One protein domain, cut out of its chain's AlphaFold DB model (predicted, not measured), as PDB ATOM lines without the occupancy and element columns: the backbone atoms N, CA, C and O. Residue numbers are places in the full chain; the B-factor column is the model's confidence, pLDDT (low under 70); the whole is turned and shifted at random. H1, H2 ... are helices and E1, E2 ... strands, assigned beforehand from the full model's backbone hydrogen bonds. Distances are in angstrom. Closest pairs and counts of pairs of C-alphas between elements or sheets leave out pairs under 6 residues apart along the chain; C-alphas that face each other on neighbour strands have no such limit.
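What this domain is: This is residues 245 to 321 of the 324 residues of an uncharacterized protein of Lutimaribacter saemankumensis (UniProt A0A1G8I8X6). There is little regular structure: a twisted sheet of four strands forms one side, and long loops swing out from it round an open middle, with short H1 on the far side. The 77 printed residues, with 27 in named elements, are of mixed class, in the order E1 H1 H2 E2 E3 E4. The whole is only just loose, close to compact, with a radius of gyration of the C-alphas of 14.2 A, and spans 43 by 26 by 17 A.

Where its parts are: E1, residues 245 to 248, begins at C-alpha 245 (494.227, 418.557, 403.658). H1 is residues 268 to 271, H2 282 to 285. E2, residues 286 to 292, measures 19.6 A. E3 is residues 311 to 314; E4, 317 to 320, ends at C-alpha 320 (486.004, 408.412, 394.091).

How they stand to each other: The antiparallel sheet runs E1 - E2 - E3 - E4. Within hydrogen-bond range are N 247 and O 287, 2.8 A, N 290 and O 313, 2.8 A, and N 312 and O 319, 2.9 A. E2, E3 and E4 form a meander, successive antiparallel neighbours. H2 only grazes the sheet; H1 is not on it. Both helices are too short for an O i to N i+4 pair.

The domain as a whole: The printed part has no cut. Links E1 to H1 and E2 to E3 are long. pLDDT is under 70 in 23 residues, among them 297 to 307.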
ATOM      1  N   PHE A 245     494.881 418.456 402.358       58.53
ATOM      2  CA  PHE A 245     494.227 418.557 403.658       58.53
ATOM      3  C   PHE A 245     494.833 417.541 404.619       58.53
ATOM      4  O   PHE A 245     495.082 416.395 404.244       58.53
ATOM      5  N   THR A 246     494.982 417.920 405.883       69.25
ATOM      6  CA  THR A 246     495.218 416.958 406.959       69.25
ATOM      7  C   THR A 246     493.863 416.483 407.476       69.25
ATOM      8  O   THR A 246     493.080 417.272 407.994       69.25
ATOM      9  N   VAL A 247     493.555 415.202 407.299       70.44
ATOM     10  CA  VAL A 247     492.255 414.604 407.626       70.44
ATOM     11  C   VAL A 247     492.414 413.452 408.603       70.44
ATOM     12  O   VAL A 247     493.449 412.797 408.643       70.44
ATOM     13  N   ILE A 248     491.355 413.127 409.335       76.75
ATOM     14  CA  ILE A 248     491.260 411.854 410.050       76.75
ATOM     15  C   ILE A 248     490.553 410.868 409.122       76.75
ATOM     16  O   ILE A 248     489.368 411.019 408.821       76.75
ATOM     17  N   SER A 249     491.272 409.845 408.660       79.25
ATOM     18  CA  SER A 249     490.657 408.784 407.863       79.25
ATOM     19  C   SER A 249     490.019 407.747 408.782       79.25
ATOM     20  O   SER A 249     490.705 406.953 409.420       79.25
ATOM     21  N   LEU A 250     488.687 407.716 408.820       75.19
ATOM     22  CA  LEU A 250     487.923 406.734 409.602       75.19
ATOM     23  C   LEU A 250     487.833 405.356 408.913       75.19
ATOM     24  O   LEU A 250     487.151 404.451 409.397       75.19
ATOM     25  N   GLY A 251     488.546 405.178 407.797       71.12
ATOM     26  CA  GLY A 251     488.523 403.983 406.961       71.12
ATOM     27  C   GLY A 251     487.530 404.082 405.801       71.12
ATOM     28  O   GLY A 251     487.086 405.160 405.425       71.12
ATOM     29  N   SER A 252     487.214 402.934 405.197       69.75
ATOM     30  CA  SER A 252     486.220 402.847 404.122       69.75
ATOM     31  C   SER A 252     484.832 402.683 404.739       69.75
ATOM     32  O   SER A 252     484.507 401.598 405.226       69.75
ATOM     33  N   ALA A 253     484.032 403.745 404.721       66.81
ATOM     34  CA  ALA A 253     482.607 403.662 405.024       66.81
ATOM     35  C   ALA A 253     481.824 403.141 403.805       66.81
ATOM     36  O   ALA A 253     482.347 403.107 402.687       66.81
ATOM     37  N   ALA A 254     480.588 402.690 404.038       68.12
ATOM     38  CA  ALA A 254     479.622 402.566 402.955       68.12
ATOM     39  C   ALA A 254     479.272 403.970 402.449       68.12
ATOM     40  O   ALA A 254     479.364 404.940 403.201       68.12
ATOM     41  N   ASP A 255     478.897 404.046 401.179       69.06
ATOM     42  CA  ASP A 255     478.423 405.278 400.571       69.06
ATOM     43  C   ASP A 255     477.254 405.872 401.372       69.06
ATOM     44  O   ASP A 255     476.339 405.145 401.779       69.06
ATOM     45  N   VAL A 256     477.340 407.174 401.639       73.12
ATOM     46  CA  VAL A 256     476.393 407.940 402.451       73.12
ATOM     47  C   VAL A 256     475.122 408.266 401.653       73.12
ATOM     48  O   VAL A 256     474.073 408.449 402.278       73.12
ATOM     49  N   ASP A 257     475.189 408.258 400.319       68.06
ATOM     50  CA  ASP A 257     474.090 408.567 399.393       68.06
ATOM     51  C   ASP A 257     474.057 407.572 398.209       68.06
ATOM     52  O   ASP A 257     474.432 407.901 397.094       68.06
ATOM     53  N   PRO A 258     473.654 406.305 398.424       73.44
ATOM     54  CA  PRO A 258     473.649 405.290 397.368       73.44
ATOM     55  C   PRO A 258     472.507 405.428 396.336       73.44
ATOM     56  O   PRO A 258     472.412 404.573 395.446       73.44
ATOM     57  N   ASP A 259     471.564 406.371 396.491       73.69
ATOM     58  CA  ASP A 259     470.466 406.601 395.535       73.69
ATOM     59  C   ASP A 259     470.557 407.988 394.885       73.69
ATOM     60  O   ASP A 259     469.807 408.917 395.198       73.69
ATOM     61  N   GLU A 260     471.364 408.040 393.822       68.69
ATOM     62  CA  GLU A 260     471.639 409.205 392.963       68.69
ATOM     63  C   GLU A 260     470.410 409.914 392.367       68.69
ATOM     64  O   GLU A 260     470.514 410.923 391.669       68.69
ATOM     65  N   THR A 261     469.199 409.391 392.564       68.81
ATOM     66  CA  THR A 261     467.989 410.030 392.042       68.81
ATOM     67  C   THR A 261     467.554 411.251 392.847       68.81
ATOM     68  O   THR A 261     466.667 411.997 392.398       68.81
ATOM     69  N   ASN A 262     468.153 411.479 394.017       65.19
ATOM     70  CA  ASN A 262     467.830 412.596 394.886       65.19
ATOM     71  C   ASN A 262     469.045 413.027 395.718       65.19
ATOM     72  O   ASN A 262     469.798 412.187 396.154       65.19
ATOM     73  N   GLY A 263     469.233 414.330 395.950       66.56
ATOM     74  CA  GLY A 263     470.362 414.833 396.753       66.56
ATOM     75  C   GLY A 263     470.129 414.705 398.259       66.56
ATOM     76  O   GLY A 263     470.150 415.717 398.962       66.56
ATOM     77  N   VAL A 264     469.756 413.518 398.741       71.62
ATOM     78  CA  VAL A 264     469.450 413.272 400.154       71.62
ATOM     79  C   VAL A 264     470.208 412.044 400.622       71.62
ATOM     80  O   VAL A 264     469.789 410.939 400.344       71.62
ATOM     81  N   SER A 265     471.200 412.229 401.488       72.38
ATOM     82  CA  SER A 265     471.944 411.121 402.092       72.38
ATOM     83  C   SER A 265     471.048 410.057 402.756       72.38
ATOM     84  O   SER A 265     470.420 410.323 403.792       72.38
ATOM     85  N   GLU A 266     471.020 408.826 402.236       79.94
ATOM     86  CA  GLU A 266     470.250 407.720 402.824       79.94
ATOM     87  C   GLU A 266     470.973 406.995 403.967       79.94
ATOM     88  O   GLU A 266     470.318 406.455 404.866       79.94
ATOM     89  N   ASN A 267     472.307 407.009 403.972       75.75
ATOM     90  CA  ASN A 267     473.148 406.270 404.917       75.75
ATOM     91  C   ASN A 267     473.941 407.187 405.862       75.75
ATOM     92  O   ASN A 267     474.895 406.744 406.494       75.75
ATOM     93  N   ALA A 268     473.531 408.447 406.055       71.94
ATOM     94  CA  ALA A 268     474.204 409.369 406.988       71.94
ATOM     95  C   ALA A 268     474.354 408.804 408.422       71.94
ATOM     96  O   ALA A 268     475.250 409.193 409.169       71.94
ATOM     97  N   GLY A 269     473.492 407.855 408.808       75.19
ATOM     98  CA  GLY A 269     473.591 407.123 410.072       75.19
ATOM     99  C   GLY A 269     474.830 406.227 410.204       75.19
ATOM    100  O   GLY A 269     475.242 405.960 411.329       75.19
ATOM    101  N   ASP A 270     475.451 405.810 409.101       73.62
ATOM    102  CA  ASP A 270     476.657 404.971 409.102       73.62
ATOM    103  C   ASP A 270     477.903 405.744 409.553       73.62
ATOM    104  O   ASP A 270     478.871 405.147 410.027       73.62
ATOM    105  N   LEU A 271     477.854 407.078 409.496       71.00
ATOM    106  CA  LEU A 271     478.874 407.952 410.074       71.00
ATOM    107  C   LEU A 271     478.748 408.065 411.599       71.00
ATOM    108  O   LEU A 271     479.680 408.523 412.260       71.00
ATOM    109  N   VAL A 272     477.627 407.641 412.188       74.62
ATOM    110  CA  VAL A 272     477.385 407.761 413.628       74.62
ATOM    111  C   VAL A 272     478.045 406.593 414.367       74.62
ATOM    112  O   VAL A 272     477.513 405.486 414.439       74.62
ATOM    113  N   GLY A 273     479.203 406.855 414.974       75.31
ATOM    114  CA  GLY A 273     479.978 405.881 415.742       75.31
ATOM    115  C   GLY A 273     480.813 406.525 416.847       75.31
ATOM    116  O   GLY A 273     480.810 407.740 417.029       75.31
ATOM    117  N   THR A 274     481.525 405.703 417.620       74.56
ATOM    118  CA  THR A 274     482.572 406.182 418.535       74.56
ATOM    119  C   THR A 274     483.914 406.026 417.840       74.56
ATOM    120  O   THR A 274     484.313 404.905 417.525       74.56
ATOM    121  N   TYR A 275     484.599 407.141 417.616       79.44
ATOM    122  CA  TYR A 275     485.890 407.188 416.944       79.44
ATOM    123  C   TYR A 275     486.970 407.633 417.925       79.44
ATOM    124  O   TYR A 275     486.746 408.525 418.741       79.44
ATOM    125  N   GLY A 276     488.136 406.996 417.843       73.94
ATOM    126  CA  GLY A 276     489.239 407.240 418.766       73.94
ATOM    127  C   GLY A 276     488.992 406.719 420.182       73.94
ATOM    128  O   GLY A 276     487.923 406.220 420.539       73.94
ATOM    129  N   SER A 277     490.032 406.799 421.002       78.00
ATOM    130  CA  SER A 277     489.969 406.574 422.446       78.00
ATOM    131  C   SER A 277     491.137 407.287 423.122       78.00
ATOM    132  O   SER A 277     492.110 407.622 422.453       78.00
ATOM    133  N   ALA A 278     491.116 407.425 424.448       73.19
ATOM    134  CA  ALA A 278     492.268 407.952 425.189       73.19
ATOM    135  C   ALA A 278     493.574 407.153 424.949       73.19
ATOM    136  O   ALA A 278     494.662 407.687 425.118       73.19
ATOM    137  N   GLY A 279     493.488 405.872 424.558       75.81
ATOM    138  CA  GLY A 279     494.661 405.047 424.232       75.81
ATOM    139  C   GLY A 279     495.078 405.076 422.757       75.81
ATOM    140  O   GLY A 279     496.143 404.564 422.425       75.81
ATOM    141  N   THR A 280     494.234 405.626 421.885       77.50
ATOM    142  CA  THR A 280     494.426 405.723 420.429       77.50
ATOM    143  C   THR A 280     493.652 406.949 419.925       77.50
ATOM    144  O   THR A 280     492.546 406.797 419.381       77.50
ATOM    145  N   PRO A 281     494.139 408.167 420.211       71.75
ATOM    146  CA  PRO A 281     493.430 409.389 419.859       71.75
ATOM    147  C   PRO A 281     493.455 409.608 418.344       71.75
ATOM    148  O   PRO A 281     494.397 409.208 417.665       71.75
ATOM    149  N   LEU A 282     492.419 410.246 417.798       71.44
ATOM    150  CA  LEU A 282     492.292 410.413 416.345       71.44
ATOM    151  C   LEU A 282     493.348 411.346 415.743       71.44
ATOM    152  O   LEU A 282     493.745 411.133 414.604       71.44
ATOM    153  N   TYR A 283     493.852 412.323 416.504       71.19
ATOM    154  CA  TYR A 283     494.935 413.202 416.048       71.19
ATOM    155  C   TYR A 283     496.260 412.451 415.813       71.19
ATOM    156  O   TYR A 283     497.174 412.983 415.194       71.19
ATOM    157  N   ALA A 284     496.395 411.213 416.300       70.00
ATOM    158  CA  ALA A 284     497.550 410.373 415.992       70.00
ATOM    159  C   ALA A 284     497.407 409.640 414.641       70.00
ATOM    160  O   ALA A 284     498.376 409.063 414.156       70.00
ATOM    161  N   GLU A 285     496.219 409.673 414.029       78.69
ATOM    162  CA  GLU A 285     495.867 409.002 412.768       78.69
ATOM    163  C   GLU A 285     495.597 410.020 411.644       78.69
ATOM    164  O   GLU A 285     494.797 409.784 410.732       78.69
ATOM    165  N   LEU A 286     496.257 411.177 411.717       79.25
ATOM    166  CA  LEU A 286     496.181 412.199 410.682       79.25
ATOM    167  C   LEU A 286     496.767 411.678 409.364       79.25
ATOM    168  O   LEU A 286     497.850 411.091 409.308       79.25
ATOM    169  N   ALA A 287     496.034 411.911 408.285       80.88
ATOM    170  CA  ALA A 287     496.349 411.497 406.933       80.88
ATOM    171  C   ALA A 287     496.365 412.711 406.005       80.88
ATOM    172  O   ALA A 287     495.603 413.653 406.193       80.88
ATOM    173  N   ASN A 288     497.204 412.671 404.973       79.69
ATOM    174  CA  ASN A 288     497.190 413.700 403.937       79.69
ATOM    175  C   ASN A 288     496.173 413.317 402.859       79.69
ATOM    176  O   ASN A 288     496.291 412.237 402.276       79.69
ATOM    177  N   MET A 289     495.204 414.186 402.598       81.06
ATOM    178  CA  MET A 289     494.214 414.069 401.535       81.06
ATOM    179  C   MET A 289     494.495 415.101 400.444       81.06
ATOM    180  O   MET A 289     494.603 416.278 400.738       81.06
ATOM    181  N   GLU A 290     494.541 414.691 399.185       80.69
ATOM    182  CA  GLU A 290     494.559 415.591 398.024       80.69
ATOM    183  C   GLU A 290     493.228 415.499 397.282       80.69
ATOM    184  O   GLU A 290     492.751 414.387 397.063       80.69
ATOM    185  N   THR A 291     492.628 416.617 396.876       73.81
ATOM    186  CA  THR A 291     491.379 416.615 396.092       73.81
ATOM    187  C   THR A 291     491.620 416.971 394.626       73.81
ATOM    188  O   THR A 291     492.495 417.773 394.307       73.81
ATOM    189  N   PHE A 292     490.836 416.369 393.727       76.31
ATOM    190  CA  PHE A 292     490.951 416.527 392.278       76.31
ATOM    191  C   PHE A 292     489.572 416.761 391.646       76.31
ATOM    192  O   PHE A 292     488.754 415.840 391.581       76.31
ATOM    193  N   ASP A 293     489.357 417.976 391.135       74.31
ATOM    194  CA  ASP A 293     488.179 418.353 390.338       74.31
ATOM    195  C   ASP A 293     488.374 417.874 388.889       74.31
ATOM    196  O   ASP A 293     489.070 418.486 388.071       74.31
ATOM    197  N   THR A 294     487.801 416.716 388.585       75.69
ATOM    198  CA  THR A 294     487.851 416.068 387.267       75.69
ATOM    199  C   THR A 294     486.844 416.658 386.283       75.69
ATOM    200  O   THR A 294     487.080 416.575 385.070       75.69
ATOM    201  N   SER A 295     485.751 417.251 386.771       73.06
ATOM    202  CA  SER A 295     484.679 417.832 385.957       73.06
ATOM    203  C   SER A 295     484.997 419.267 385.506       73.06
ATOM    204  O   SER A 295     484.517 419.728 384.463       73.06
ATOM    205  N   GLY A 296     485.884 419.953 386.231       72.75
ATOM    206  CA  GLY A 296     486.342 421.315 385.977       72.75
ATOM    207  C   GLY A 296     485.285 422.375 386.289       72.75
ATOM    208  O   GLY A 296     485.341 423.475 385.724       72.75
ATOM    209  N   ASN A 297     484.292 422.038 387.115       68.38
ATOM    210  CA  ASN A 297     483.204 422.934 387.509       68.38
ATOM    211  C   ASN A 297     483.594 423.857 388.685       68.38
ATOM    212  O   ASN A 297     482.872 424.818 388.965       68.38
ATOM    213  N   GLY A 298     484.761 423.631 389.298       67.81
ATOM    214  CA  GLY A 298     485.285 424.392 390.427       67.81
ATOM    215  C   GLY A 298     484.798 423.905 391.794       67.81
ATOM    216  O   GLY A 298     484.995 424.627 392.773       67.81
ATOM    217  N   ALA A 299     484.175 422.730 391.868       64.50
ATOM    218  CA  ALA A 299     483.663 422.113 393.083       64.50
ATOM    219  C   ALA A 299     484.140 420.655 393.205       64.50
ATOM    220  O   ALA A 299     484.433 419.995 392.215       64.50
ATOM    221  N   ILE A 300     484.245 420.174 394.445       68.38
ATOM    222  CA  ILE A 300     484.316 418.741 394.752       68.38
ATOM    223  C   ILE A 300     482.963 418.412 395.361       68.38
ATOM    224  O   ILE A 300     482.663 418.897 396.453       68.38
ATOM    225  N   GLU A 301     482.133 417.691 394.620       67.31
ATOM    226  CA  GLU A 301     480.765 417.377 395.020       67.31
ATOM    227  C   GLU A 301     480.730 415.944 395.571       67.31
ATOM    228  O   GLU A 301     481.443 415.062 395.095       67.31
ATOM    229  N   ASP A 302     479.973 415.736 396.648       59.75
ATOM    230  CA  ASP A 302     479.733 414.415 397.239       59.75
ATOM    231  C   ASP A 302     478.577 413.663 396.565       59.75
ATOM    232  O   ASP A 302     478.373 412.488 396.844       59.75
ATOM    233  N   ASN A 303     477.841 414.341 395.680       61.56
ATOM    234  CA  ASN A 303     476.781 413.794 394.843       61.56
ATOM    235  C   ASN A 303     476.690 414.629 393.561       61.56
ATOM    236  O   ASN A 303     476.301 415.803 393.606       61.56
ATOM    237  N   ASP A 304     477.009 414.017 392.422       60.84
ATOM    238  CA  ASP A 304     477.020 414.694 391.128       60.84
ATOM    239  C   ASP A 304     475.836 414.313 390.209       60.84
ATOM    240  O   ASP A 304     475.840 414.676 389.035       60.84
ATOM    241  N   ASN A 305     474.791 413.625 390.698       65.25
ATOM    242  CA  ASN A 305     473.578 413.219 389.953       65.25
ATOM    243  C   ASN A 305     473.824 412.897 388.458       65.25
ATOM    244  O   ASN A 305     473.187 413.455 387.546       65.25
ATOM    245  N   GLY A 306     474.774 411.994 388.198       62.12
ATOM    246  CA  GLY A 306     475.128 411.531 386.854       62.12
ATOM    247  C   GLY A 306     476.144 412.411 386.120       62.12
ATOM    248  O   GLY A 306     476.118 412.469 384.880       62.12
ATOM    249  N   GLY A 307     476.995 413.104 386.872       68.62
ATOM    250  CA  GLY A 307     478.123 413.900 386.420       68.62
ATOM    251  C   GLY A 307     479.370 413.060 386.132       68.62
ATOM    252  O   GLY A 307     479.299 411.924 385.656       68.62
ATOM    253  N   THR A 308     480.538 413.685 386.269       71.81
ATOM    254  CA  THR A 308     481.830 412.999 386.167       71.81
ATOM    255  C   THR A 308     482.463 412.962 387.555       71.81
ATOM    256  O   THR A 308     482.913 414.025 387.973       71.81
ATOM    257  N   PRO A 309     482.639 411.772 388.163       73.31
ATOM    258  CA  PRO A 309     483.105 411.625 389.538       73.31
ATOM    259  C   PRO A 309     484.383 412.394 389.854       73.31
ATOM    260  O   PRO A 309     485.407 412.214 389.170       73.31
ATOM    261  N   GLU A 310     484.365 413.170 390.933       76.19
ATOM    262  CA  GLU A 310     485.556 413.756 391.538       76.19
ATOM    263  C   GLU A 310     486.362 412.722 392.335       76.19
ATOM    264  O   GLU A 310     485.878 411.660 392.736       76.19
ATOM    265  N   ASN A 311     487.652 413.006 392.532       78.81
ATOM    266  CA  ASN A 311     488.558 412.100 393.235       78.81
ATOM    267  C   ASN A 311     489.205 412.781 394.433       78.81
ATOM    268  O   ASN A 311     489.584 413.950 394.379       78.81
ATOM    269  N   LEU A 312     489.444 411.998 395.480       80.12
ATOM    270  CA  LEU A 312     490.335 412.362 396.570       80.12
ATOM    271  C   LEU A 312     491.401 411.283 396.772       80.12
ATOM    272  O   LEU A 312     491.172 410.103 396.519       80.12
ATOM    273  N   THR A 313     492.594 411.669 397.207       82.00
ATOM    274  CA  THR A 313     493.712 410.761 397.471       82.00
ATOM    275  C   THR A 313     494.133 410.880 398.922       82.00
ATOM    276  O   THR A 313     494.754 411.869 399.280       82.00
ATOM    277  N   ILE A 314     493.855 409.872 399.751       82.31
ATOM    278  CA  ILE A 314     494.257 409.848 401.166       82.31
ATOM    279  C   ILE A 314     495.459 408.924 401.322       82.31
ATOM    280  O   ILE A 314     495.380 407.741 400.991       82.31
ATOM    281  N   ASN A 315     496.584 409.446 401.814       85.06
ATOM    282  CA  ASN A 315     497.840 408.701 401.980       85.06
ATOM    283  C   ASN A 315     498.254 407.916 400.713       85.06
ATOM    284  O   ASN A 315     498.794 406.810 400.786       85.06
ATOM    285  N   GLY A 316     497.984 408.483 399.532       83.31
ATOM    286  CA  GLY A 316     498.290 407.875 398.234       83.31
ATOM    287  C   GLY A 316     497.264 406.856 397.718       83.31
ATOM    288  O   GLY A 316     497.483 406.277 396.654       83.31
ATOM    289  N   VAL A 317     496.160 406.622 398.433       83.25
ATOM    290  CA  VAL A 317     495.039 405.788 397.975       83.25
ATOM    291  C   VAL A 317     493.954 406.684 397.390       83.25
ATOM    292  O   VAL A 317     493.493 407.595 398.066       83.25
ATOM    293  N   VAL A 318     493.552 406.416 396.146       84.50
ATOM    294  CA  VAL A 318     492.507 407.176 395.443       84.50
ATOM    295  C   VAL A 318     491.125 406.631 395.801       84.50
ATOM    296  O   VAL A 318     490.892 405.422 395.709       84.50
ATOM    297  N   TYR A 319     490.220 407.533 396.152       78.69
ATOM    298  CA  TYR A 319     488.807 407.304 396.404       78.69
ATOM    299  C   TYR A 319     488.011 408.180 395.434       78.69
ATOM    300  O   TYR A 319     488.322 409.361 395.281       78.69
ATOM    301  N   ASN A 320     487.004 407.600 394.779       76.12
ATOM    302  CA  ASN A 320     486.004 408.412 394.091       76.12
ATOM    303  C   ASN A 320     485.075 408.976 395.163       76.12
ATOM    304  O   ASN A 320     484.723 408.253 396.098       76.12
ATOM    305  N   VAL A 321     484.764 410.261 395.044       68.56
ATOM    306  CA  VAL A 321     483.852 410.959 395.961       68.56
ATOM    307  C   VAL A 321     482.390 410.651 395.610       68.56
ATOM    308  O   VAL A 321     481.522 410.838 396.446       68.56
TER     309      VAL A 321